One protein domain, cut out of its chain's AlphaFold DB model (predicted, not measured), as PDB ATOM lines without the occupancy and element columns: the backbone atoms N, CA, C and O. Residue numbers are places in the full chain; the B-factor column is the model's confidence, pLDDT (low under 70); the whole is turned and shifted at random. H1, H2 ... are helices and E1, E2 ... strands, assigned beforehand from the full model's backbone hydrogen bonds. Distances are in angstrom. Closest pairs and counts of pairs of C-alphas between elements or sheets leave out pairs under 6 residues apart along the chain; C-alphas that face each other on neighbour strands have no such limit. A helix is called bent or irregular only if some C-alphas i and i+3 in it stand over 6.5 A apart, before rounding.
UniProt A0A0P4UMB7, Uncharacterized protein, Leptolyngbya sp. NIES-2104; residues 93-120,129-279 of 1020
ATOM      1  N   MET A  93     -53.971   2.941  27.577       95.31
ATOM      2  CA  MET A  93     -54.519   3.462  28.823       95.31
ATOM      3  C   MET A  93     -55.918   4.049  28.583       95.31
ATOM      4  O   MET A  93     -56.125   4.795  27.620       95.31
ATOM      5  N   PRO A  94     -56.897   3.755  29.459       94.25
ATOM      6  CA  PRO A  94     -58.199   4.402  29.385       94.25
ATOM      7  C   PRO A  94     -58.072   5.906  29.663       94.25
ATOM      8  O   PRO A  94     -57.083   6.371  30.236       94.25
ATOM      9  N   ALA A  95     -59.104   6.660  29.281       94.94
ATOM     10  CA  ALA A  95     -59.198   8.075  29.619       94.94
ATOM     11  C   ALA A  95     -59.074   8.280  31.137       94.94
ATOM     12  O   ALA A  95     -59.741   7.601  31.921       94.94
ATOM     13  N   ARG A  96     -58.209   9.214  31.536       94.62
ATOM     14  CA  ARG A  96     -57.906   9.531  32.937       94.62
ATOM     15  C   ARG A  96     -57.811  11.036  33.126       94.62
ATOM     16  O   ARG A  96     -57.350  11.725  32.227       94.62
ATOM     17  N   GLU A  97     -58.192  11.532  34.292       94.62
ATOM     18  CA  GLU A  97     -57.930  12.926  34.653       94.62
ATOM     19  C   GLU A  97     -56.499  13.058  35.177       94.62
ATOM     20  O   GLU A  97     -56.058  12.249  35.998       94.62
ATOM     21  N   ALA A  98     -55.776  14.069  34.703       93.44
ATOM     22  CA  ALA A  98     -54.451  14.418  35.195       93.44
ATOM     23  C   ALA A  98     -54.271  15.938  35.219       93.44
ATOM     24  O   ALA A  98     -54.892  16.663  34.440       93.44
ATOM     25  N   ILE A  99     -53.398  16.413  36.106       92.44
ATOM     26  CA  ILE A  99     -52.931  17.798  36.074       92.44
ATOM     27  C   ILE A  99     -51.907  17.898  34.946       92.44
ATOM     28  O   ILE A  99     -50.894  17.201  34.963       92.44
ATOM     29  N   VAL A 100     -52.197  18.745  33.966       94.25
ATOM     30  CA  VAL A 100     -51.337  19.007  32.817       94.25
ATOM     31  C   VAL A 100     -50.936  20.469  32.855       94.25
ATOM     32  O   VAL A 100     -51.781  21.363  32.794       94.25
ATOM     33  N   TRP A 101     -49.637  20.704  32.950       91.56
ATOM     34  CA  TRP A 101     -49.060  22.027  32.804       91.56
ATOM     35  C   TRP A 101     -49.081  22.446  31.337       91.56
ATOM     36  O   TRP A 101     -48.626  21.705  30.469       91.56
ATOM     37  N   GLN A 102     -49.613  23.631  31.050       87.50
ATOM     38  CA  GLN A 102     -49.650  24.192  29.699       87.50
ATOM     39  C   GLN A 102     -49.264  25.662  29.704       87.50
ATOM     40  O   GLN A 102     -49.491  26.358  30.687       87.50
ATOM     41  N   LEU A 103     -48.684  26.130  28.602       82.62
ATOM     42  CA  LEU A 103     -48.283  27.520  28.445       82.62
ATOM     43  C   LEU A 103     -49.455  28.358  27.899       82.62
ATOM     44  O   LEU A 103     -49.698  28.378  26.697       82.62
ATOM     45  N   GLU A 104     -50.152  29.086  28.766       80.94
ATOM     46  CA  GLU A 104     -51.216  30.032  28.413       80.94
ATOM     47  C   GLU A 104     -50.740  31.477  28.605       80.94
ATOM     48  O   GLU A 104     -50.259  31.850  29.671       80.94
ATOM     49  N   ASN A 105     -50.847  32.323  27.574       78.19
ATOM     50  CA  ASN A 105     -50.390  33.727  27.611       78.19
ATOM     51  C   ASN A 105     -48.917  33.899  28.042       78.19
ATOM     52  O   ASN A 105     -48.544  34.862  28.718       78.19
ATOM     53  N   GLY A 106     -48.064  32.946  27.652       74.19
ATOM     54  CA  GLY A 106     -46.666  32.896  28.080       74.19
ATOM     55  C   GLY A 106     -46.501  32.509  29.550       74.19
ATOM     56  O   GLY A 106     -45.452  32.807  30.123       74.19
ATOM     57  N   GLN A 107     -47.524  31.890  30.156       77.62
ATOM     58  CA  GLN A 107     -47.474  31.345  31.499       77.62
ATOM     59  C   GLN A 107     -47.878  29.885  31.635       77.62
ATOM     60  O   GLN A 107     -48.947  29.477  31.216       77.62
ATOM     61  N   TRP A 108     -47.007  29.097  32.266       81.31
ATOM     62  CA  TRP A 108     -47.310  27.736  32.666       81.31
ATOM     63  C   TRP A 108     -48.395  27.747  33.739       81.31
ATOM     64  O   TRP A 108     -48.198  28.308  34.818       81.31
ATOM     65  N   VAL A 109     -49.523  27.120  33.434       87.12
ATOM     66  CA  VAL A 109     -50.667  26.964  34.329       87.12
ATOM     67  C   VAL A 109     -51.014  25.479  34.471       87.12
ATOM     68  O   VAL A 109     -50.994  24.754  33.472       87.12
ATOM     69  N   PRO A 110     -51.305  24.996  35.692       90.81
ATOM     70  CA  PRO A 110     -51.729  23.622  35.904       90.81
ATOM     71  C   PRO A 110     -53.230  23.508  35.630       90.81
ATOM     72  O   PRO A 110     -54.041  24.173  36.275       90.81
ATOM     73  N   ILE A 111     -53.617  22.648  34.688       91.38
ATOM     74  CA  ILE A 111     -55.020  22.452  34.307       91.38
ATOM     75  C   ILE A 111     -55.369  20.975  34.434       91.38
ATOM     76  O   ILE A 111     -54.674  20.113  33.903       91.38
ATOM     77  N   CYS A 112     -56.470  20.669  35.120       92.81
ATOM     78  CA  CYS A 112     -57.006  19.312  35.137       92.81
ATOM     79  C   CYS A 112     -57.616  18.992  33.765       92.81
ATOM     80  O   CYS A 112     -58.573  19.649  33.346       92.81
ATOM     81  N   LYS A 113     -57.052  18.011  33.056       94.56
ATOM     82  CA  LYS A 113     -57.518  17.579  31.735       94.56
ATOM     83  C   LYS A 113     -57.734  16.074  31.693       94.56
ATOM     84  O   LYS A 113     -56.997  15.298  32.304       94.56
ATOM     85  N   THR A 114     -58.682  15.663  30.859       96.06
ATOM     86  CA  THR A 114     -58.806  14.274  30.433       96.06
ATOM     87  C   THR A 114     -57.651  13.944  29.485       96.06
ATOM     88  O   THR A 114     -57.545  14.520  28.404       96.06
ATOM     89  N   VAL A 115     -56.792  13.001  29.861       96.62
ATOM     90  CA  VAL A 115     -55.687  12.474  29.054       96.62
ATOM     91  C   VAL A 115     -56.121  11.161  28.416       96.62
ATOM     92  O   VAL A 115     -56.413  10.179  29.107       96.62
ATOM     93  N   ASN A 116     -56.165  11.130  27.088       96.75
ATOM     94  CA  ASN A 116     -56.338   9.911  26.312       96.75
ATOM     95  C   ASN A 116     -55.671  10.064  24.941       96.75
ATOM     96  O   ASN A 116     -55.758  11.120  24.304       96.75
ATOM     97  N   HIS A 117     -55.033   8.990  24.483       96.56
ATOM     98  CA  HIS A 117     -54.356   8.928  23.193       96.56
ATOM     99  C   HIS A 117     -54.945   7.794  22.367       96.56
ATOM    100  O   HIS A 117     -55.252   6.715  22.879       96.56
ATOM    101  N   ARG A 118     -55.127   8.046  21.072       96.44
ATOM    102  CA  ARG A 118     -55.673   7.073  20.133       96.44
ATOM    103  C   ARG A 118     -54.850   7.038  18.872       96.44
ATOM    104  O   ARG A 118     -54.412   8.077  18.387       96.44
ATOM    105  N   ILE A 119     -54.701   5.837  18.326       95.81
ATOM    106  CA  ILE A 119     -53.985   5.638  17.071       95.81
ATOM    107  C   ILE A 119     -54.811   4.878  16.042       95.81
ATOM    108  O   ILE A 119     -55.583   3.964  16.363       95.81
ATOM    109  N   THR A 120     -54.596   5.207  14.773       93.81
ATOM    110  CA  THR A 120     -54.914   4.325  13.646       93.81
ATOM    111  C   THR A 120     -53.644   4.039  12.869       93.81
ATOM    112  O   THR A 120     -52.833   4.941  12.702       93.81
ATOM    113  N   TRP A 129     -36.528  -0.194  19.247       95.12
ATOM    114  CA  TRP A 129     -35.155  -0.117  19.727       95.12
ATOM    115  C   TRP A 129     -35.079   0.582  21.085       95.12
ATOM    116  O   TRP A 129     -35.313   1.787  21.207       95.12
ATOM    117  N   ILE A 130     -34.728  -0.185  22.115       93.69
ATOM    118  CA  ILE A 130     -34.475   0.301  23.474       93.69
ATOM    119  C   ILE A 130     -33.487  -0.634  24.175       93.69
ATOM    120  O   ILE A 130     -33.379  -1.808  23.831       93.69
ATOM    121  N   PHE A 131     -32.726  -0.114  25.141       93.31
ATOM    122  CA  PHE A 131     -31.701  -0.882  25.864       93.31
ATOM    123  C   PHE A 131     -30.616  -1.477  24.943       93.31
ATOM    124  O   PHE A 131     -30.083  -2.549  25.207       93.31
ATOM    125  N   GLY A 132     -30.307  -0.797  23.832       90.38
ATOM    126  CA  GLY A 132     -29.290  -1.236  22.868       90.38
ATOM    127  C   GLY A 132     -29.688  -2.436  22.002       90.38
ATOM    128  O   GLY A 132     -28.823  -3.014  21.351       90.38
ATOM    129  N   GLN A 133     -30.968  -2.818  21.982       93.00
ATOM    130  CA  GLN A 133     -31.468  -3.948  21.198       93.00
ATOM    131  C   GLN A 133     -32.875  -3.692  20.639       93.00
ATOM    132  O   GLN A 133     -33.626  -2.853  21.140       93.00
ATOM    133  N   ALA A 134     -33.244  -4.448  19.603       93.50
ATOM    134  CA  ALA A 134     -34.600  -4.464  19.064       93.50
ATOM    135  C   ALA A 134     -35.488  -5.380  19.917       93.50
ATOM    136  O   ALA A 134     -35.237  -6.579  20.016       93.50
ATOM    137  N   ILE A 135     -36.533  -4.820  20.527       95.00
ATOM    138  CA  ILE A 135     -37.514  -5.574  21.311       95.00
ATOM    139  C   ILE A 135     -38.724  -5.880  20.431       95.00
ATOM    140  O   ILE A 135     -39.404  -4.958  19.979       95.00
ATOM    141  N   ASP A 136     -39.022  -7.162  20.219       93.44
ATOM    142  CA  ASP A 136     -40.174  -7.595  19.425       93.44
ATOM    143  C   ASP A 136     -41.517  -7.186  20.060       93.44
ATOM    144  O   ASP A 136     -41.633  -6.982  21.272       93.44
ATOM    145  N   THR A 137     -42.574  -7.107  19.249       91.62
ATOM    146  CA  THR A 137     -43.901  -6.655  19.710       91.62
ATOM    147  C   THR A 137     -44.520  -7.469  20.846       91.62
ATOM    148  O   THR A 137     -45.321  -6.924  21.619       91.62
ATOM    149  N   THR A 138     -44.200  -8.758  20.974       91.88
ATOM    150  CA  THR A 138     -44.750  -9.596  22.048       91.88
ATOM    151  C   THR A 138     -44.103  -9.215  23.367       91.88
ATOM    152  O   THR A 138     -44.807  -8.898  24.332       91.88
ATOM    153  N   THR A 139     -42.773  -9.172  23.383       94.81
ATOM    154  CA  THR A 139     -41.982  -8.790  24.555       94.81
ATOM    155  C   THR A 139     -42.248  -7.339  24.953       94.81
ATOM    156  O   THR A 139     -42.494  -7.052  26.128       94.81
ATOM    157  N   LEU A 140     -42.329  -6.432  23.973       95.50
ATOM    158  CA  LEU A 140     -42.676  -5.027  24.185       95.50
ATOM    159  C   LEU A 140     -44.048  -4.881  24.851       95.50
ATOM    160  O   LEU A 140     -44.213  -4.089  25.775       95.50
ATOM    161  N   GLY A 141     -45.032  -5.677  24.424       95.56
ATOM    162  CA  GLY A 141     -46.360  -5.683  25.028       95.56
ATOM    163  C   GLY A 141     -46.343  -6.058  26.510       95.56
ATOM    164  O   GLY A 141     -47.006  -5.397  27.305       95.56
ATOM    165  N   LEU A 142     -45.572  -7.078  26.895       96.06
ATOM    166  CA  LEU A 142     -45.424  -7.467  28.303       96.06
ATOM    167  C   LEU A 142     -44.745  -6.368  29.121       96.06
ATOM    168  O   LEU A 142     -45.160  -6.092  30.244       96.06
ATOM    169  N   TRP A 143     -43.714  -5.733  28.565       96.69
ATOM    170  CA  TRP A 143     -42.999  -4.648  29.234       96.69
ATOM    171  C   TRP A 143     -43.881  -3.411  29.432       96.69
ATOM    172  O   TRP A 143     -43.943  -2.872  30.539       96.69
ATOM    173  N   LEU A 144     -44.660  -3.022  28.419       97.31
ATOM    174  CA  LEU A 144     -45.624  -1.922  28.522       97.31
ATOM    175  C   LEU A 144     -46.691  -2.176  29.597       97.31
ATOM    176  O   LEU A 144     -47.066  -1.238  30.300       97.31
ATOM    177  N   GLU A 145     -47.143  -3.425  29.795       96.50
ATOM    178  CA  GLU A 145     -48.082  -3.756  30.883       96.50
ATOM    179  C   GLU A 145     -47.497  -3.414  32.265       96.50
ATOM    180  O   GLU A 145     -48.229  -2.981  33.161       96.50
ATOM    181  N   ARG A 146     -46.180  -3.591  32.438       95.62
ATOM    182  CA  ARG A 146     -45.457  -3.299  33.684       95.62
ATOM    183  C   ARG A 146     -45.216  -1.809  33.868       95.62
ATOM    184  O   ARG A 146     -45.565  -1.269  34.912       95.62
ATOM    185  N   VAL A 147     -44.674  -1.149  32.846       96.31
ATOM    186  CA  VAL A 147     -44.285   0.269  32.904       96.31
ATOM    187  C   VAL A 147     -45.501   1.191  33.004       96.31
ATOM    188  O   VAL A 147     -45.486   2.149  33.777       96.31
ATOM    189  N   LEU A 148     -46.576   0.897  32.265       96.62
ATOM    190  CA  LEU A 148     -47.810   1.694  32.274       96.62
ATOM    191  C   LEU A 148     -48.818   1.236  33.334       96.62
ATOM    192  O   LEU A 148     -49.881   1.845  33.469       96.62
ATOM    193  N   HIS A 149     -48.522   0.156  34.066       95.25
ATOM    194  CA  HIS A 149     -49.414  -0.449  35.067       95.25
ATOM    195  C   HIS A 149     -50.832  -0.706  34.534       95.25
ATOM    196  O   HIS A 149     -51.819  -0.550  35.252       95.25
ATOM    197  N   THR A 150     -50.935  -1.064  33.253       95.00
ATOM    198  CA  THR A 150     -52.207  -1.254  32.547       95.00
ATOM    199  C   THR A 150     -52.155  -2.573  31.779       95.00
ATOM    200  O   THR A 150     -51.291  -2.722  30.915       95.00
ATOM    201  N   PRO A 151     -53.039  -3.546  32.071       92.62
ATOM    202  CA  PRO A 151     -53.017  -4.846  31.409       92.62
ATOM    203  C   PRO A 151     -53.439  -4.739  29.940       92.62
ATOM    204  O   PRO A 151     -54.318  -3.948  29.598       92.62
ATOM    205  N   ASN A 152     -52.893  -5.605  29.082       89.25
ATOM    206  CA  ASN A 152     -53.243  -5.655  27.672       89.25
ATOM    207  C   ASN A 152     -53.886  -6.999  27.295       89.25
ATOM    208  O   ASN A 152     -53.301  -8.079  27.407       89.25
ATOM    209  N   ALA A 153     -55.123  -6.924  26.803       87.25
ATOM    210  CA  ALA A 153     -55.866  -8.081  26.305       87.25
ATOM    211  C   ALA A 153     -55.680  -8.320  24.793       87.25
ATOM    212  O   ALA A 153     -56.154  -9.326  24.263       87.25
ATOM    213  N   THR A 154     -55.027  -7.395  24.091       86.81
ATOM    214  CA  THR A 154     -54.910  -7.397  22.630       86.81
ATOM    215  C   THR A 154     -53.658  -8.122  22.143       86.81
ATOM    216  O   THR A 154     -52.592  -8.086  22.768       86.81
ATOM    217  N   ARG A 155     -53.768  -8.768  20.980       84.06
ATOM    218  CA  ARG A 155     -52.659  -9.505  20.362       84.06
ATOM    219  C   ARG A 155     -51.943  -8.706  19.290       84.06
ATOM    220  O   ARG A 155     -50.729  -8.841  19.208       84.06
ATOM    221  N   GLY A 156     -52.662  -7.872  18.535       84.12
ATOM    222  CA  GLY A 156     -52.085  -7.073  17.454       84.12
ATOM    223  C   GLY A 156     -50.905  -6.198  17.888       84.12
ATOM    224  O   GLY A 156     -50.702  -5.923  19.077       84.12
ATOM    225  N   ASP A 157     -50.156  -5.746  16.896       88.19
ATOM    226  CA  ASP A 157     -49.016  -4.833  16.990       88.19
ATOM    227  C   ASP A 157     -49.452  -3.381  17.267       88.19
ATOM    228  O   ASP A 157     -48.891  -2.694  18.117       88.19
ATOM    229  N   SER A 158     -50.539  -2.944  16.636       90.75
ATOM    230  CA  SER A 158     -51.087  -1.588  16.710       90.75
ATOM    231  C   SER A 158     -51.453  -1.147  18.139       90.75
ATOM    232  O   SER A 158     -51.143  -0.019  18.516       90.75
ATOM    233  N   PRO A 159     -52.042  -2.002  18.998       92.69
ATOM    234  CA  PRO A 159     -52.159  -1.706  20.422       92.69
ATOM    235  C   PRO A 159     -50.830  -1.376  21.111       92.69
ATOM    236  O   PRO A 159     -50.808  -0.488  21.952       92.69
ATOM    237  N   LYS A 160     -49.715  -2.036  20.764       94.88
ATOM    238  CA  LYS A 160     -48.408  -1.728  21.373       94.88
ATOM    239  C   LYS A 160     -47.921  -0.355  20.932       94.88
ATOM    240  O   LYS A 160     -47.383   0.364  21.763       94.88
ATOM    241  N   VAL A 161     -48.199   0.056  19.692       95.62
ATOM    242  CA  VAL A 161     -47.989   1.447  19.254       95.62
ATOM    243  C   VAL A 161     -48.792   2.417  20.128       95.62
ATOM    244  O   VAL A 161     -48.243   3.410  20.591       95.62
ATOM    245  N   ALA A 162     -50.059   2.109  20.436       96.44
ATOM    246  CA  ALA A 162     -50.859   2.932  21.352       96.44
ATOM    247  C   ALA A 162     -50.237   3.011  22.761       96.44
ATOM    248  O   ALA A 162     -50.175   4.093  23.334       96.44
ATOM    249  N   GLY A 163     -49.717   1.897  23.287       97.19
ATOM    250  CA  GLY A 163     -48.992   1.878  24.563       97.19
ATOM    251  C   GLY A 163     -47.696   2.689  24.522       97.19
ATOM    252  O   GLY A 163     -47.410   3.437  25.448       97.19
ATOM    253  N   MET A 164     -46.947   2.628  23.419       97.75
ATOM    254  CA  MET A 164     -45.784   3.494  23.218       97.75
ATOM    255  C   MET A 164     -46.176   4.974  23.206       97.75
ATOM    256  O   MET A 164     -45.469   5.779  23.797       97.75
ATOM    257  N   MET A 165     -47.310   5.346  22.603       97.81
ATOM    258  CA  MET A 165     -47.803   6.728  22.667       97.81
ATOM    259  C   MET A 165     -48.168   7.142  24.101       97.81
ATOM    260  O   MET A 165     -47.802   8.234  24.515       97.81
ATOM    261  N   ASP A 166     -48.811   6.271  24.885       97.50
ATOM    262  CA  ASP A 166     -49.087   6.523  26.313       97.50
ATOM    263  C   ASP A 166     -47.807   6.656  27.170       97.50
ATOM    264  O   ASP A 166     -47.832   7.304  28.218       97.50
ATOM    265  N   LEU A 167     -46.693   6.047  26.747       97.75
ATOM    266  CA  LEU A 167     -45.385   6.187  27.393       97.75
ATOM    267  C   LEU A 167     -44.650   7.467  26.964       97.75
ATOM    268  O   LEU A 167     -43.977   8.082  27.785       97.75
ATOM    269  N   LEU A 168     -44.737   7.826  25.681       97.94
ATOM    270  CA  LEU A 168     -43.942   8.894  25.074       97.94
ATOM    271  C   LEU A 168     -44.617  10.268  25.154       97.94
ATOM    272  O   LEU A 168     -43.916  11.271  25.192       97.94
ATOM    273  N   VAL A 169     -45.948  10.357  25.201       97.62
ATOM    274  CA  VAL A 169     -46.630  11.654  25.337       97.62
ATOM    275  C   VAL A 169     -46.631  12.076  26.803       97.62
ATOM    276  O   VAL A 169     -47.445  11.605  27.600       97.62
ATOM    277  N   THR A 170     -45.703  12.963  27.167       97.19
ATOM    278  CA  THR A 170     -45.443  13.325  28.570       97.19
ATOM    279  C   THR A 170     -45.493  14.821  28.860       97.19
ATOM    280  O   THR A 170     -45.483  15.188  30.036       97.19
ATOM    281  N   GLN A 171     -45.559  15.683  27.837       95.12
ATOM    282  CA  GLN A 171     -45.486  17.134  28.020       95.12
ATOM    283  C   GLN A 171     -46.479  17.637  29.078       95.12
ATOM    284  O   GLN A 171     -47.672  17.326  29.047       95.12
ATOM    285  N   GLY A 172     -45.961  18.418  30.024       93.56
ATOM    286  CA  GLY A 172     -46.721  19.011  31.117       93.56
ATOM    287  C   GLY A 172     -47.138  18.041  32.228       93.56
ATOM    288  O   GLY A 172     -47.836  18.461  33.148       93.56
ATOM    289  N   MET A 173     -46.736  16.766  32.178       95.50
ATOM    290  CA  MET A 173     -47.095  15.740  33.167       95.50
ATOM    291  C   MET A 173     -45.841  15.155  33.826       95.50
ATOM    292  O   MET A 173     -45.089  14.395  33.206       95.50
ATOM    293  N   TRP A 174     -45.613  15.481  35.102       92.94
ATOM    294  CA  TRP A 174     -44.415  15.040  35.826       92.94
ATOM    295  C   TRP A 174     -44.325  13.522  35.978       92.94
ATOM    296  O   TRP A 174     -43.277  12.945  35.701       92.94
ATOM    297  N   ASP A 175     -45.408  12.852  36.374       93.81
ATOM    298  CA  ASP A 175     -45.407  11.401  36.594       93.81
ATOM    299  C   ASP A 175     -45.080  10.623  35.308       93.81
ATOM    300  O   ASP A 175     -44.332   9.643  35.342       93.81
ATOM    301  N   ALA A 176     -45.607  11.077  34.168       96.31
ATOM    302  CA  ALA A 176     -45.343  10.500  32.857       96.31
ATOM    303  C   ALA A 176     -43.898  10.772  32.405       96.31
ATOM    304  O   ALA A 176     -43.212   9.853  31.958       96.31
ATOM    305  N   SER A 177     -43.406  11.997  32.600       96.56
ATOM    306  CA  SER A 177     -42.043  12.400  32.224       96.56
ATOM    307  C   SER A 177     -40.976  11.660  33.035       96.56
ATOM    308  O   SER A 177     -40.011  11.143  32.478       96.56
ATOM    309  N   LEU A 178     -41.189  11.518  34.347       94.81
ATOM    310  CA  LEU A 178     -40.325  10.741  35.242       94.81
ATOM    311  C   LEU A 178     -40.364   9.247  34.905       94.81
ATOM    312  O   LEU A 178     -39.332   8.576  34.932       94.81
ATOM    313  N   ARG A 179     -41.539   8.709  34.548       96.19
ATOM    314  CA  ARG A 179     -41.666   7.322  34.079       96.19
ATOM    315  C   ARG A 179     -40.819   7.088  32.832       96.19
ATOM    316  O   ARG A 179     -40.080   6.108  32.803       96.19
ATOM    317  N   LEU A 180     -40.910   7.970  31.836       97.00
ATOM    318  CA  LEU A 180     -40.125   7.875  30.605       97.00
ATOM    319  C   LEU A 180     -38.623   8.006  30.885       97.00
ATOM    320  O   LEU A 180     -37.847   7.157  30.451       97.00
ATOM    321  N   ALA A 181     -38.216   9.007  31.668       95.12
ATOM    322  CA  ALA A 181     -36.816   9.235  32.014       95.12
ATOM    323  C   ALA A 181     -36.176   8.035  32.725       95.12
ATOM    324  O   ALA A 181     -35.027   7.697  32.453       95.12
ATOM    325  N   TYR A 182     -36.924   7.337  33.588       94.88
ATOM    326  CA  TYR A 182     -36.432   6.112  34.221       94.88
ATOM    327  C   TYR A 182     -36.104   5.038  33.176       94.88
ATOM    328  O   TYR A 182     -35.062   4.393  33.266       94.88
ATOM    329  N   GLN A 183     -36.975   4.851  32.176       95.19
ATOM    330  CA  GLN A 183     -36.752   3.844  31.133       95.19
ATOM    331  C   GLN A 183     -35.590   4.205  30.200       95.19
ATOM    332  O   GLN A 183     -34.992   3.308  29.620       95.19
ATOM    333  N   LEU A 184     -35.286   5.492  30.026       93.50
ATOM    334  CA  LEU A 184     -34.211   5.936  29.139       93.50
ATOM    335  C   LEU A 184     -32.836   5.966  29.825       93.50
ATOM    336  O   LEU A 184     -31.849   5.621  29.185       93.50
ATOM    337  N   GLU A 185     -32.775   6.341  31.108       92.56
ATOM    338  CA  GLU A 185     -31.506   6.661  31.787       92.56
ATOM    339  C   GLU A 185     -31.141   5.729  32.950       92.56
ATOM    340  O   GLU A 185     -29.975   5.660  33.348       92.56
ATOM    341  N   ILE A 186     -32.123   5.037  33.542       91.69
ATOM    342  CA  ILE A 186     -31.915   4.212  34.743       91.69
ATOM    343  C   ILE A 186     -32.005   2.721  34.434       91.69
ATOM    344  O   ILE A 186     -31.124   1.968  34.850       91.69
ATOM    345  N   ALA A 187     -33.061   2.290  33.742       92.06
ATOM    346  CA  ALA A 187     -33.225   0.895  33.355       92.06
ATOM    347  C   ALA A 187     -32.132   0.490  32.352       92.06
ATOM    348  O   ALA A 187     -31.925   1.154  31.337       92.06
ATOM    349  N   ALA A 188     -31.437  -0.608  32.638       91.00
ATOM    350  CA  ALA A 188     -30.380  -1.151  31.793       91.00
ATOM    351  C   ALA A 188     -30.907  -2.225  30.833       91.00
ATOM    352  O   ALA A 188     -30.305  -2.463  29.787       91.00
ATOM    353  N   SER A 189     -32.014  -2.887  31.186       94.06
ATOM    354  CA  SER A 189     -32.584  -3.985  30.407       94.06
ATOM    355  C   SER A 189     -34.105  -4.068  30.521       94.06
ATOM    356  O   SER A 189     -34.721  -3.508  31.429       94.06
ATOM    357  N   ILE A 190     -34.725  -4.850  29.631       93.69
ATOM    358  CA  ILE A 190     -36.160  -5.133  29.721       93.69
ATOM    359  C   ILE A 190     -36.487  -5.979  30.961       93.69
ATOM    360  O   ILE A 190     -37.543  -5.787  31.567       93.69
ATOM    361  N   GLN A 191     -35.570  -6.864  31.375       94.94
ATOM    362  CA  GLN A 191     -35.686  -7.738  32.544       94.94
ATOM    363  C   GLN A 191     -35.757  -6.951  33.861       94.94
ATOM    364  O   GLN A 191     -36.305  -7.458  34.843       94.94
ATOM    365  N   ASP A 192     -35.292  -5.700  33.891       93.19
ATOM    366  CA  ASP A 192     -35.359  -4.835  35.075       93.19
ATOM    367  C   ASP A 192     -36.805  -4.540  35.495       93.19
ATOM    368  O   ASP A 192     -37.064  -4.310  36.674       93.19
ATOM    369  N   ALA A 193     -37.770  -4.602  34.569       94.38
ATOM    370  CA  ALA A 193     -39.201  -4.501  34.873       94.38
ATOM    371  C   ALA A 193     -39.810  -5.820  35.397       94.38
ATOM    372  O   ALA A 193     -40.951  -5.826  35.870       94.38
ATOM    373  N   PHE A 194     -39.055  -6.922  35.323       96.44
ATOM    374  CA  PHE A 194     -39.462  -8.296  35.641       96.44
ATOM    375  C   PHE A 194     -38.642  -8.931  36.782       96.44
ATOM    376  O   PHE A 194     -38.592 -10.154  36.930       96.44
ATOM    377  N   GLY A 195     -37.976  -8.115  37.598       92.31
ATOM    378  CA  GLY A 195     -37.116  -8.552  38.700       92.31
ATOM    379  C   GLY A 195     -35.861  -9.293  38.241       92.31
ATOM    380  O   GLY A 195     -35.452 -10.247  38.900       92.31
ATOM    381  N   GLY A 196     -35.299  -8.908  37.092       92.06
ATOM    382  CA  GLY A 196     -34.132  -9.552  36.480       92.06
ATOM    383  C   GLY A 196     -34.441 -10.888  35.795       92.06
ATOM    384  O   GLY A 196     -33.520 -11.612  35.432       92.06
ATOM    385  N   LYS A 197     -35.723 -11.246  35.643       93.75
ATOM    386  CA  LYS A 197     -36.172 -12.482  34.985       93.75
ATOM    387  C   LYS A 197     -36.635 -12.215  33.559       93.75
ATOM    388  O   LYS A 197     -36.965 -11.087  33.206       93.75
ATOM    389  N   GLU A 198     -36.733 -13.284  32.775       93.00
ATOM    390  CA  GLU A 198     -37.304 -13.227  31.430       93.00
ATOM    391  C   GLU A 198     -38.741 -12.664  31.426       93.00
ATOM    392  O   GLU A 198     -39.533 -12.994  32.323       93.00
ATOM    393  N   PRO A 199     -39.108 -11.838  30.424       93.94
ATOM    394  CA  PRO A 199     -40.439 -11.249  30.314       93.94
ATOM    395  C   PRO A 199     -41.554 -12.301  30.284       93.94
ATOM    396  O   PRO A 199     -41.722 -13.059  29.332       93.94
ATOM    397  N   ALA A 200     -42.371 -12.321  31.337       93.12
ATOM    398  CA  ALA A 200     -43.517 -13.215  31.454       93.12
ATOM    399  C   ALA A 200     -44.626 -12.583  32.300       93.12
ATOM    400  O   ALA A 200     -44.366 -11.827  33.238       93.12
ATOM    401  N   LYS A 201     -45.887 -12.953  32.035       90.38
ATOM    402  CA  LYS A 201     -47.037 -12.455  32.820       90.38
ATOM    403  C   LYS A 201     -46.965 -12.828  34.306       90.38
ATOM    404  O   LYS A 201     -47.506 -12.098  35.133       90.38
ATOM    405  N   THR A 202     -46.294 -13.928  34.636       93.12
ATOM    406  CA  THR A 202     -46.093 -14.432  36.005       93.12
ATOM    407  C   THR A 202     -44.876 -13.834  36.715       93.12
ATOM    408  O   THR A 202     -44.750 -14.000  37.926       93.12
ATOM    409  N   ALA A 203     -43.980 -13.145  36.001       93.75
ATOM    410  CA  ALA A 203     -42.814 -12.502  36.600       93.75
ATOM    411  C   ALA A 203     -43.223 -11.247  37.407       93.75
ATOM    412  O   ALA A 203     -44.220 -10.601  37.054       93.75
ATOM    413  N   PRO A 204     -42.493 -10.906  38.491       93.69
ATOM    414  CA  PRO A 204     -42.829  -9.772  39.356       93.69
ATOM    415  C   PRO A 204     -42.796  -8.450  38.581       93.69
ATOM    416  O   PRO A 204     -42.044  -8.324  37.627       93.69
ATOM    417  N   ASN A 205     -43.597  -7.460  38.985       94.19
ATOM    418  CA  ASN A 205     -43.504  -6.107  38.431       94.19
ATOM    419  C   ASN A 205     -42.537  -5.275  39.280       94.19
ATOM    420  O   ASN A 205     -42.888  -4.890  40.394       94.19
ATOM    421  N   THR A 206     -41.340  -5.014  38.762       93.81
ATOM    422  CA  THR A 206     -40.319  -4.175  39.418       93.81
ATOM    423  C   THR A 206     -40.136  -2.817  38.747       93.81
ATOM    424  O   THR A 206     -39.272  -2.047  39.163       93.81
ATOM    425  N   ALA A 207     -40.963  -2.480  37.749       93.50
ATOM    426  CA  ALA A 207     -41.028  -1.114  37.239       93.50
ATOM    427  C   ALA A 207     -41.471  -0.146  38.361       93.50
ATOM    428  O   ALA A 207     -42.216  -0.559  39.258       93.50
ATOM    429  N   PRO A 208     -41.067   1.142  38.321       92.75
ATOM    430  CA  PRO A 208     -41.474   2.126  39.323       92.75
ATOM    431  C   PRO A 208     -42.987   2.108  39.553       92.75
ATOM    432  O   PRO A 208     -43.765   2.269  38.611       92.75
ATOM    433  N   SER A 209     -43.412   1.882  40.799       92.94
ATOM    434  CA  SER A 209     -44.833   1.772  41.138       92.94
ATOM    435  C   SER A 209     -45.559   3.105  40.936       92.94
ATOM    436  O   SER A 209     -44.952   4.176  40.985       92.94
ATOM    437  N   GLN A 210     -46.885   3.067  40.769       91.81
ATOM    438  CA  GLN A 210     -47.685   4.296  40.684       91.81
ATOM    439  C   GLN A 210     -47.500   5.202  41.913       91.81
ATOM    440  O   GLN A 210     -47.515   6.421  41.779       91.81
ATOM    441  N   GLN A 211     -47.296   4.622  43.102       91.12
ATOM    442  CA  GLN A 211     -47.025   5.382  44.321       91.12
ATOM    443  C   GLN A 211     -45.650   6.056  44.281       91.12
ATOM    444  O   GLN A 211     -45.556   7.234  44.609       91.12
ATOM    445  N   ALA A 212     -44.609   5.342  43.837       89.56
ATOM    446  CA  ALA A 212     -43.269   5.909  43.705       89.56
ATOM    447  C   ALA A 212     -43.252   7.072  42.701       89.56
ATOM    448  O   ALA A 212     -42.761   8.150  43.013       89.56
ATOM    449  N   LEU A 213     -43.875   6.894  41.530       92.12
ATOM    450  CA  LEU A 213     -43.975   7.947  40.514       92.12
ATOM    451  C   LEU A 213     -44.715   9.191  41.025       92.12
ATOM    452  O   LEU A 213     -44.295  10.305  40.728       92.12
ATOM    453  N   ARG A 214     -45.786   9.018  41.815       91.25
ATOM    454  CA  ARG A 214     -46.504  10.140  42.444       91.25
ATOM    455  C   ARG A 214     -45.628  10.893  43.437       91.25
ATOM    456  O   ARG A 214     -45.560  12.110  43.355       91.25
ATOM    457  N   GLN A 215     -44.912  10.181  44.306       88.31
ATOM    458  CA  GLN A 215     -43.983  10.798  45.259       88.31
ATOM    459  C   GLN A 215     -42.882  11.588  44.541       88.31
ATOM    460  O   GLN A 215     -42.553  12.704  44.933       88.31
ATOM    461  N   TRP A 216     -42.327  11.039  43.459       89.25
ATOM    462  CA  TRP A 216     -41.326  11.735  42.649       89.25
ATOM    463  C   TRP A 216     -41.904  12.980  41.961       89.25
ATOM    464  O   TRP A 216     -41.243  14.018  41.915       89.25
ATOM    465  N   ALA A 217     -43.137  12.890  41.456       90.50
ATOM    466  CA  ALA A 217     -43.833  14.003  40.822       90.50
ATOM    467  C   ALA A 217     -44.169  15.126  41.816       90.50
ATOM    468  O   ALA A 217     -43.945  16.284  41.490       90.50
ATOM    469  N   GLU A 218     -44.629  14.803  43.031       88.88
ATOM    470  CA  GLU A 218     -44.898  15.777  44.106       88.88
ATOM    471  C   GLU A 218     -43.653  16.596  44.460       88.88
ATOM    472  O   GLU A 218     -43.737  17.805  44.668       88.88
ATOM    473  N   ILE A 219     -42.482  15.955  44.468       84.44
ATOM    474  CA  ILE A 219     -41.209  16.639  44.703       84.44
ATOM    475  C   ILE A 219     -40.891  17.605  43.554       84.44
ATOM    476  O   ILE A 219     -40.541  18.757  43.803       84.44
ATOM    477  N   CYS A 220     -41.026  17.165  42.299       86.56
ATOM    478  CA  CYS A 220     -40.791  18.034  41.138       86.56
ATOM    479  C   CYS A 220     -41.772  19.213  41.110       86.56
ATOM    480  O   CYS A 220     -41.374  20.341  40.830       86.56
ATOM    481  N   GLU A 221     -43.029  18.964  41.470       87.25
ATOM    482  CA  GLU A 221     -44.086  19.963  41.598       87.25
ATOM    483  C   GLU A 221     -43.755  21.003  42.683       87.25
ATOM    484  O   GLU A 221     -43.866  22.203  42.435       87.25
ATOM    485  N   GLU A 222     -43.264  20.584  43.857       83.94
ATOM    486  CA  GLU A 222     -42.832  21.498  44.927       83.94
ATOM    487  C   GLU A 222     -41.728  22.453  44.445       83.94
ATOM    488  O   GLU A 222     -41.765  23.654  44.732       83.94
ATOM    489  N   VAL A 223     -40.748  21.938  43.695       80.94
ATOM    490  CA  VAL A 223     -39.663  22.756  43.130       80.94
ATOM    491  C   VAL A 223     -40.197  23.679  42.045       80.94
ATOM    492  O   VAL A 223     -39.926  24.878  42.078       80.94
ATOM    493  N   TRP A 224     -41.004  23.155  41.125       81.81
ATOM    494  CA  TRP A 224     -41.608  23.922  40.039       81.81
ATOM    495  C   TRP A 224     -42.409  25.126  40.557       81.81
ATOM    496  O   TRP A 224     -42.227  26.249  40.084       81.81
ATOM    497  N   GLN A 225     -43.217  24.933  41.604       78.88
ATOM    498  CA  GLN A 225     -44.016  25.997  42.224       78.88
ATOM    499  C   GLN A 225     -43.161  27.063  42.934       78.88
ATOM    500  O   GLN A 225     -43.532  28.241  42.949       78.88
ATOM    501  N   LYS A 226     -41.998  26.696  43.498       76.06
ATOM    502  CA  LYS A 226     -41.071  27.652  44.142       76.06
ATOM    503  C   LYS A 226     -40.465  28.646  43.153       76.06
ATOM    504  O   LYS A 226     -40.200  29.783  43.538       76.06
ATOM    505  N   TYR A 227     -40.290  28.257  41.892       69.81
ATOM    506  CA  TYR A 227     -39.644  29.093  40.879       69.81
ATOM    507  C   TYR A 227     -40.525  30.213  40.296       69.81
ATOM    508  O   TYR A 227     -40.003  31.007  39.520       69.81
ATOM    509  N   LYS A 228     -41.813  30.327  40.682       55.06
ATOM    510  CA  LYS A 228     -42.764  31.441  40.415       55.06
ATOM    511  C   LYS A 228     -42.407  32.416  39.266       55.06
ATOM    512  O   LYS A 228     -42.448  33.625  39.475       55.06
ATOM    513  N   CYS A 229     -42.121  31.968  38.041       55.88
ATOM    514  CA  CYS A 229     -42.426  32.772  36.858       55.88
ATOM    515  C   CYS A 229     -42.167  32.073  35.516       55.88
ATOM    516  O   CYS A 229     -41.208  31.326  35.355       55.88
ATOM    517  N   PRO A 230     -42.975  32.417  34.501       51.62
ATOM    518  CA  PRO A 230     -43.356  31.477  33.459       51.62
ATOM    519  C   PRO A 230     -42.757  31.787  32.071       51.62
ATOM    520  O   PRO A 230     -43.074  31.116  31.096       51.62
ATOM    521  N   ARG A 231     -41.890  32.806  31.981       48.00
ATOM    522  CA  ARG A 231     -41.307  33.330  30.730       48.00
ATOM    523  C   ARG A 231     -39.863  32.885  30.446       48.00
ATOM    524  O   ARG A 231     -39.352  33.203  29.382       48.00
ATOM    525  N   TYR A 232     -39.195  32.200  31.382       48.16
ATOM    526  CA  TYR A 232     -37.721  32.174  31.446       48.16
ATOM    527  C   TYR A 232     -37.034  30.824  31.197       48.16
ATOM    528  O   TYR A 232     -35.806  30.782  31.181       48.16
ATOM    529  N   LEU A 233     -37.771  29.742  30.932       54.75
ATOM    530  CA  LEU A 233     -37.154  28.447  30.585       54.75
ATOM    531  C   LEU A 233     -36.561  28.407  29.160       54.75
ATOM    532  O   LEU A 233     -36.036  27.385  28.738       54.75
ATOM    533  N   SER A 234     -36.592  29.526  28.431       49.88
ATOM    534  CA  SER A 234     -35.855  29.726  27.174       49.88
ATOM    535  C   SER A 234     -34.389  30.137  27.394       49.88
ATOM    536  O   SER A 234     -33.582  30.042  26.471       49.88
ATOM    537  N   ASP A 235     -34.035  30.624  28.591       61.38
ATOM    538  CA  ASP A 235     -32.670  31.020  28.943       61.38
ATOM    539  C   ASP A 235     -31.894  29.810  29.490       61.38
ATOM    540  O   ASP A 235     -32.254  29.237  30.524       61.38
ATOM    541  N   LYS A 236     -30.798  29.441  28.809       66.50
ATOM    542  CA  LYS A 236     -29.939  28.298  29.170       66.50
ATOM    543  C   LYS A 236     -29.465  28.344  30.623       66.50
ATOM    544  O   LYS A 236     -29.279  27.288  31.230       66.50
ATOM    545  N   LYS A 237     -29.250  29.541  31.180       68.00
ATOM    546  CA  LYS A 237     -28.760  29.698  32.554       68.00
ATOM    547  C   LYS A 237     -29.827  29.316  33.582       68.00
ATOM    548  O   LYS A 237     -29.552  28.515  34.467       68.00
ATOM    549  N   ASN A 238     -31.055  29.802  33.409       67.06
ATOM    550  CA  ASN A 238     -32.163  29.511  34.324       67.06
ATOM    551  C   ASN A 238     -32.604  28.042  34.253       67.06
ATOM    552  O   ASN A 238     -32.949  27.461  35.280       67.06
ATOM    553  N   LEU A 239     -32.548  27.427  33.063       72.94
ATOM    554  CA  LEU A 239     -32.779  25.988  32.908       72.94
ATOM    555  C   LEU A 239     -31.717  25.175  33.664       72.94
ATOM    556  O   LEU A 239     -32.065  24.254  34.394       72.94
ATOM    557  N   SER A 240     -30.441  25.565  33.564       72.19
ATOM    558  CA  SER A 240     -29.346  24.907  34.295       72.19
ATOM    559  C   SER A 240     -29.490  25.054  35.815       72.19
ATOM    560  O   SER A 240     -29.264  24.097  36.550       72.19
ATOM    561  N   ASP A 241     -29.893  26.230  36.302       71.56
ATOM    562  CA  ASP A 241     -30.115  26.465  37.734       71.56
ATOM    563  C   ASP A 241     -31.302  25.644  38.267       71.56
ATOM    564  O   ASP A 241     -31.226  25.086  39.362       71.56
ATOM    565  N   PHE A 242     -32.377  25.522  37.481       73.50
ATOM    566  CA  PHE A 242     -33.527  24.669  37.792       73.50
ATOM    567  C   PHE A 242     -33.162  23.175  37.798       73.50
ATOM    568  O   PHE A 242     -33.505  22.461  38.743       73.50
ATOM    569  N   GLU A 243     -32.409  22.709  36.795       75.12
ATOM    570  CA  GLU A 243     -31.866  21.346  36.750       75.12
ATOM    571  C   GLU A 243     -31.039  21.036  38.000       75.12
ATOM    572  O   GLU A 243     -31.261  20.009  38.638       75.12
ATOM    573  N   ASN A 244     -30.123  21.932  38.384       75.06
ATOM    574  CA  ASN A 244     -29.257  21.738  39.547       75.06
ATOM    575  C   ASN A 244     -30.060  21.638  40.852       75.06
ATOM    576  O   ASN A 244     -29.783  20.761  41.666       75.06
ATOM    577  N   GLN A 245     -31.105  22.457  41.037       73.31
ATOM    578  CA  GLN A 245     -31.951  22.364  42.232       73.31
ATOM    579  C   GLN A 245     -32.785  21.080  42.280       73.31
ATOM    580  O   GLN A 245     -32.920  20.484  43.352       73.31
ATOM    581  N   ILE A 246     -33.319  20.610  41.146       71.94
ATOM    582  CA  ILE A 246     -33.986  19.301  41.121       71.94
ATOM    583  C   ILE A 246     -32.973  18.182  41.360       71.94
ATOM    584  O   ILE A 246     -33.301  17.245  42.079       71.94
ATOM    585  N   VAL A 247     -31.744  18.265  40.840       72.94
ATOM    586  CA  VAL A 247     -30.684  17.279  41.124       72.94
ATOM    587  C   VAL A 247     -30.333  17.253  42.615       72.94
ATOM    588  O   VAL A 247     -30.287  16.167  43.195       72.94
ATOM    589  N   ASP A 248     -30.187  18.404  43.266       68.19
ATOM    590  CA  ASP A 248     -29.922  18.483  44.710       68.19
ATOM    591  C   ASP A 248     -31.073  17.885  45.533       68.19
ATOM    592  O   ASP A 248     -30.862  17.156  46.507       68.19
ATOM    593  N   ILE A 249     -32.313  18.115  45.101       65.50
ATOM    594  CA  ILE A 249     -33.513  17.567  45.741       65.50
ATOM    595  C   ILE A 249     -33.733  16.092  45.361       65.50
ATOM    596  O   ILE A 249     -34.323  15.337  46.136       65.50
ATOM    597  N   SER A 250     -33.176  15.625  44.239       61.69
ATOM    598  CA  SER A 250     -33.258  14.233  43.778       61.69
ATOM    599  C   SER A 250     -32.567  13.244  44.715       61.69
ATOM    600  O   SER A 250     -32.872  12.048  44.660       61.69
ATOM    601  N   LEU A 251     -31.733  13.720  45.651       59.66
ATOM    602  CA  LEU A 251     -31.277  12.950  46.816       59.66
ATOM    603  C   LEU A 251     -32.447  12.370  47.641       59.66
ATOM    604  O   LEU A 251     -32.260  11.358  48.310       59.66
ATOM    605  N   ARG A 252     -33.648  12.966  47.562       61.78
ATOM    606  CA  ARG A 252     -34.903  12.477  48.172       61.78
ATOM    607  C   ARG A 252     -35.734  11.562  47.259       61.78
ATOM    608  O   ARG A 252     -36.615  10.865  47.748       61.78
ATOM    609  N   ILE A 253     -35.475  11.585  45.952       61.28
ATOM    610  CA  ILE A 253     -36.230  10.871  44.902       61.28
ATOM    611  C   ILE A 253     -35.609   9.492  44.627       61.28
ATOM    612  O   ILE A 253     -36.312   8.519  44.359       61.28
ATOM    613  N   SER A 254     -34.279   9.403  44.685       60.69
ATOM    614  CA  SER A 254     -33.509   8.273  44.160       60.69
ATOM    615  C   SER A 254     -32.992   7.336  45.261       60.69
ATOM    616  O   SER A 254     -32.462   7.802  46.274       60.69
ATOM    617  N   PRO A 255     -33.083   6.006  45.076       64.38
ATOM    618  CA  PRO A 255     -32.427   5.049  45.957       64.38
ATOM    619  C   PRO A 255     -30.918   5.309  46.054       64.38
ATOM    620  O   PRO A 255     -30.280   5.712  45.078       64.38
ATOM    621  N   SER A 256     -30.319   5.027  47.216       61.31
ATOM    622  CA  SER A 256     -28.901   5.307  47.496       61.31
ATOM    623  C   SER A 256     -27.917   4.684  46.495       61.31
ATOM    624  O   SER A 256     -26.806   5.188  46.360       61.31
ATOM    625  N   TYR A 257     -28.328   3.649  45.756       74.88
ATOM    626  CA  TYR A 257     -27.497   2.922  44.795       74.88
ATOM    627  C   TYR A 257     -27.372   3.568  43.398       74.88
ATOM    628  O   TYR A 257     -26.544   3.111  42.614       74.88
ATOM    629  N   TRP A 258     -28.135   4.615  43.046       85.19
ATOM    630  CA  TRP A 258     -27.918   5.320  41.766       85.19
ATOM    631  C   TRP A 258     -26.694   6.230  41.847       85.19
ATOM    632  O   TRP A 258     -26.572   7.027  42.784       85.19
ATOM    633  N   SER A 259     -25.829   6.178  40.833       86.25
ATOM    634  CA  SER A 259     -24.691   7.097  40.715       86.25
ATOM    635  C   SER A 259     -25.149   8.544  40.480       86.25
ATOM    636  O   SER A 259     -26.225   8.786  39.930       86.25
ATOM    637  N   LEU A 260     -24.314   9.529  40.835       82.62
ATOM    638  CA  LEU A 260     -24.605  10.950  40.581       82.62
ATOM    639  C   LEU A 260     -24.863  11.229  39.088       82.62
ATOM    640  O   LEU A 260     -25.756  12.002  38.743       82.62
ATOM    641  N   LYS A 261     -24.125  10.547  38.200       87.25
ATOM    642  CA  LYS A 261     -24.298  10.644  36.743       87.25
ATOM    643  C   LYS A 261     -25.694  10.188  36.306       87.25
ATOM    644  O   LYS A 261     -26.353  10.913  35.571       87.25
ATOM    645  N   GLN A 262     -26.150   9.032  36.793       87.56
ATOM    646  CA  GLN A 262     -27.487   8.500  36.494       87.56
ATOM    647  C   GLN A 262     -28.595   9.418  37.010       87.56
ATOM    648  O   GLN A 262     -29.538   9.703  36.282       87.56
ATOM    649  N   ARG A 263     -28.464   9.939  38.237       85.00
ATOM    650  CA  ARG A 263     -29.442  10.880  38.810       85.00
ATOM    651  C   ARG A 263     -29.547  12.159  37.985       85.00
ATOM    652  O   ARG A 263     -30.648  12.596  37.670       85.00
ATOM    653  N   THR A 264     -28.402  12.720  37.597       85.81
ATOM    654  CA  THR A 264     -28.347  13.930  36.767       85.81
ATOM    655  C   THR A 264     -29.002  13.693  35.406       85.81
ATOM    656  O   THR A 264     -29.818  14.498  34.968       85.81
ATOM    657  N   ALA A 265     -28.680  12.575  34.749       89.75
ATOM    658  CA  ALA A 265     -29.253  12.227  33.452       89.75
ATOM    659  C   ALA A 265     -30.769  11.989  33.534       89.75
ATOM    660  O   ALA A 265     -31.518  12.523  32.718       89.75
ATOM    661  N   PHE A 266     -31.228  11.279  34.567       91.12
ATOM    662  CA  PHE A 266     -32.645  11.056  34.847       91.12
ATOM    663  C   PHE A 266     -33.420  12.367  35.012       91.12
ATOM    664  O   PHE A 266     -34.437  12.561  34.353       91.12
ATOM    665  N   VAL A 267     -32.926  13.289  35.846       88.25
ATOM    666  CA  VAL A 267     -33.578  14.588  36.073       88.25
ATOM    667  C   VAL A 267     -33.635  15.412  34.789       88.25
ATOM    668  O   VAL A 267     -34.705  15.895  34.428       88.25
ATOM    669  N   ARG A 268     -32.516  15.532  34.068       88.88
ATOM    670  CA  ARG A 268     -32.462  16.281  32.802       88.88
ATOM    671  C   ARG A 268     -33.428  15.729  31.768       88.88
ATOM    672  O   ARG A 268     -34.178  16.485  31.164       88.88
ATOM    673  N   THR A 269     -33.456  14.409  31.621       93.00
ATOM    674  CA  THR A 269     -34.360  13.732  30.688       93.00
ATOM    675  C   THR A 269     -35.819  13.900  31.103       93.00
ATOM    676  O   THR A 269     -36.672  14.091  30.245       93.00
ATOM    677  N   ALA A 270     -36.127  13.888  32.404       92.69
ATOM    678  CA  ALA A 270     -37.481  14.137  32.894       92.69
ATOM    679  C   ALA A 270     -37.937  15.577  32.618       92.69
ATOM    680  O   ALA A 270     -39.081  15.783  32.227       92.69
ATOM    681  N   ILE A 271     -37.055  16.565  32.789       89.62
ATOM    682  CA  ILE A 271     -37.353  17.972  32.492       89.62
ATOM    683  C   ILE A 271     -37.540  18.173  30.985       89.62
ATOM    684  O   ILE A 271     -38.538  18.760  30.574       89.62
ATOM    685  N   ASP A 272     -36.641  17.641  30.154       91.25
ATOM    686  CA  ASP A 272     -36.768  17.698  28.691       91.25
ATOM    687  C   ASP A 272     -38.083  17.054  28.221       91.25
ATOM    688  O   ASP A 272     -38.857  17.664  27.481       91.25
ATOM    689  N   ALA A 273     -38.403  15.866  28.745       94.50
ATOM    690  CA  ALA A 273     -39.642  15.162  28.437       94.50
ATOM    691  C   ALA A 273     -40.894  15.943  28.880       94.50
ATOM    692  O   ALA A 273     -41.903  15.962  28.171       94.50
ATOM    693  N   PHE A 274     -40.829  16.617  30.029       93.38
ATOM    694  CA  PHE A 274     -41.908  17.456  30.543       93.38
ATOM    695  C   PHE A 274     -42.129  18.705  29.686       93.38
ATOM    696  O   PHE A 274     -43.271  19.108  29.470       93.38
ATOM    697  N   LEU A 275     -41.061  19.317  29.175       88.94
ATOM    698  CA  LEU A 275     -41.148  20.556  28.403       88.94
ATOM    699  C   LEU A 275     -41.500  20.315  26.933       88.94
ATOM    700  O   LEU A 275     -42.242  21.105  26.343       88.94
ATOM    701  N   HIS A 276     -40.985  19.239  26.335       90.56
ATOM    702  CA  HIS A 276     -40.910  19.119  24.878       90.56
ATOM    703  C   HIS A 276     -41.585  17.879  24.287       90.56
ATOM    704  O   HIS A 276     -41.766  17.833  23.072       90.56
ATOM    705  N   ASN A 277     -41.974  16.879  25.087       94.94
ATOM    706  CA  ASN A 277     -42.497  15.619  24.545       94.94
ATOM    707  C   ASN A 277     -44.019  15.643  24.344       94.94
ATOM    708  O   ASN A 277     -44.788  14.935  25.006       94.94
ATOM    709  N   ASP A 278     -44.455  16.527  23.450       95.38
ATOM    710  CA  ASP A 278     -45.835  16.592  22.985       95.38
ATOM    711  C   ASP A 278     -46.167  15.416  22.045       95.38
ATOM    712  O   ASP A 278     -45.345  14.538  21.778       95.38
ATOM    713  N   ILE A 279     -47.391  15.377  21.516       96.06
ATOM    714  CA  ILE A 279     -47.817  14.310  20.597       96.06
ATOM    715  C   ILE A 279     -46.965  14.235  19.316       96.06
ATOM    716  O   ILE A 279     -46.748  13.144  18.778       96.06
TER     717      ILE A 279
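This is residues 93 to 120 and 129 to 279 of the 1020 residues of an uncharacterized protein of Leptolyngbya sp. NIES-2104 (UniProt A0A0P4UMB7). Seven helices, mostly crossed, gather round H3 in the middle: H7 crosses H3, H5 packs on H3 with H6 joining H5 and H7, and H2, H1 and H4 lie toward one end. A bent hairpin of two strands, E1 and E2, runs along one side of this helical body, and E3 runs on from it to H2. The printed part has 179 residues with four named strands and then seven named helices, E1 to E4 followed by H1 to H7. The sheet E1 - E2 is antiparallel, and the class is mixed, helices and strands. The whole is compact, with a radius of gyration of the C-alphas of 16.7 A and spans of 46 by 38 by 26 A.

Find C-alpha 96 at (-57.906, 9.531, 32.937); from there E1 runs 22.0 A to residue 104, bending by 53 degrees at residue 99. E2, residues 107 to 115, returns over 20.7 A, bends by 68 degrees at residue 112 and runs on into E3, residues 117 to 120, at 62 degrees. After the cut come E4, residues 133 to 136, H1, residues 137 to 147, H2, residues 158 to 168, H3, residues 174 to 185, and H4, residues 190 to 194. H5, residues 210 to 226, begins at (-47.685, 4.296, 40.684) and is 24.5 A long; H6, residues 236 to 252, is 25.2 A. H7, residues 260 to 276, runs 24.1 A to C-alpha 276 at (-40.910, 19.119, 24.878).

Start at H3, the hub, which touches H7 at a steep tilt of 49 degrees, with the C-alphas of Ser 177 and Ala 270 closest at 4.9 A. With residues 174 to 179 alone H3 touches H5, closest at C-alphas 174 and 217, 5.1 A. With residues 176 to 180 alone it touches H2, about perpendicular at 78 degrees, closest at C-alphas 180 and 167, 6.4 A. H5 and H6 form a helical hairpin, closest at C-alphas 220 and 246, 6.9 A. H6 touches H7 with residues 243 to 250 alone, closest at C-alphas 247 and 264, 6.0 A. H1 touches H2, closest at C-alphas 141 and 160, 5.8 A, and H4, closest at C-alphas 146 and 193, 6.5 A. In the hairpin of E1 and E2, look for N 100 and O 111 at 2.8 A, within hydrogen-bond range. E3 and E4 pair with no named strand; the closest C-alphas of E3 and H2, 119 and 162, are 6.0 A apart. Every O i to N i+4 pair is within hydrogen-bond range in H1, H2, H3, H5 and H7; H6 has 11 of 13, and H4 has 0 of 1 but 2 of 2 O i to N i+3 pairs.

The two C-alphas farthest apart, of Asn 105 and Thr 202, are 49.1 A apart. Residues 121 to 128 are not printed, and C-alphas 120 and 129 stand 21.1 A apart across the cut. The link H4 to H5 is long, 15 residues. Confidence is low, under 70, at residues 227 to 238 and 248 to 256.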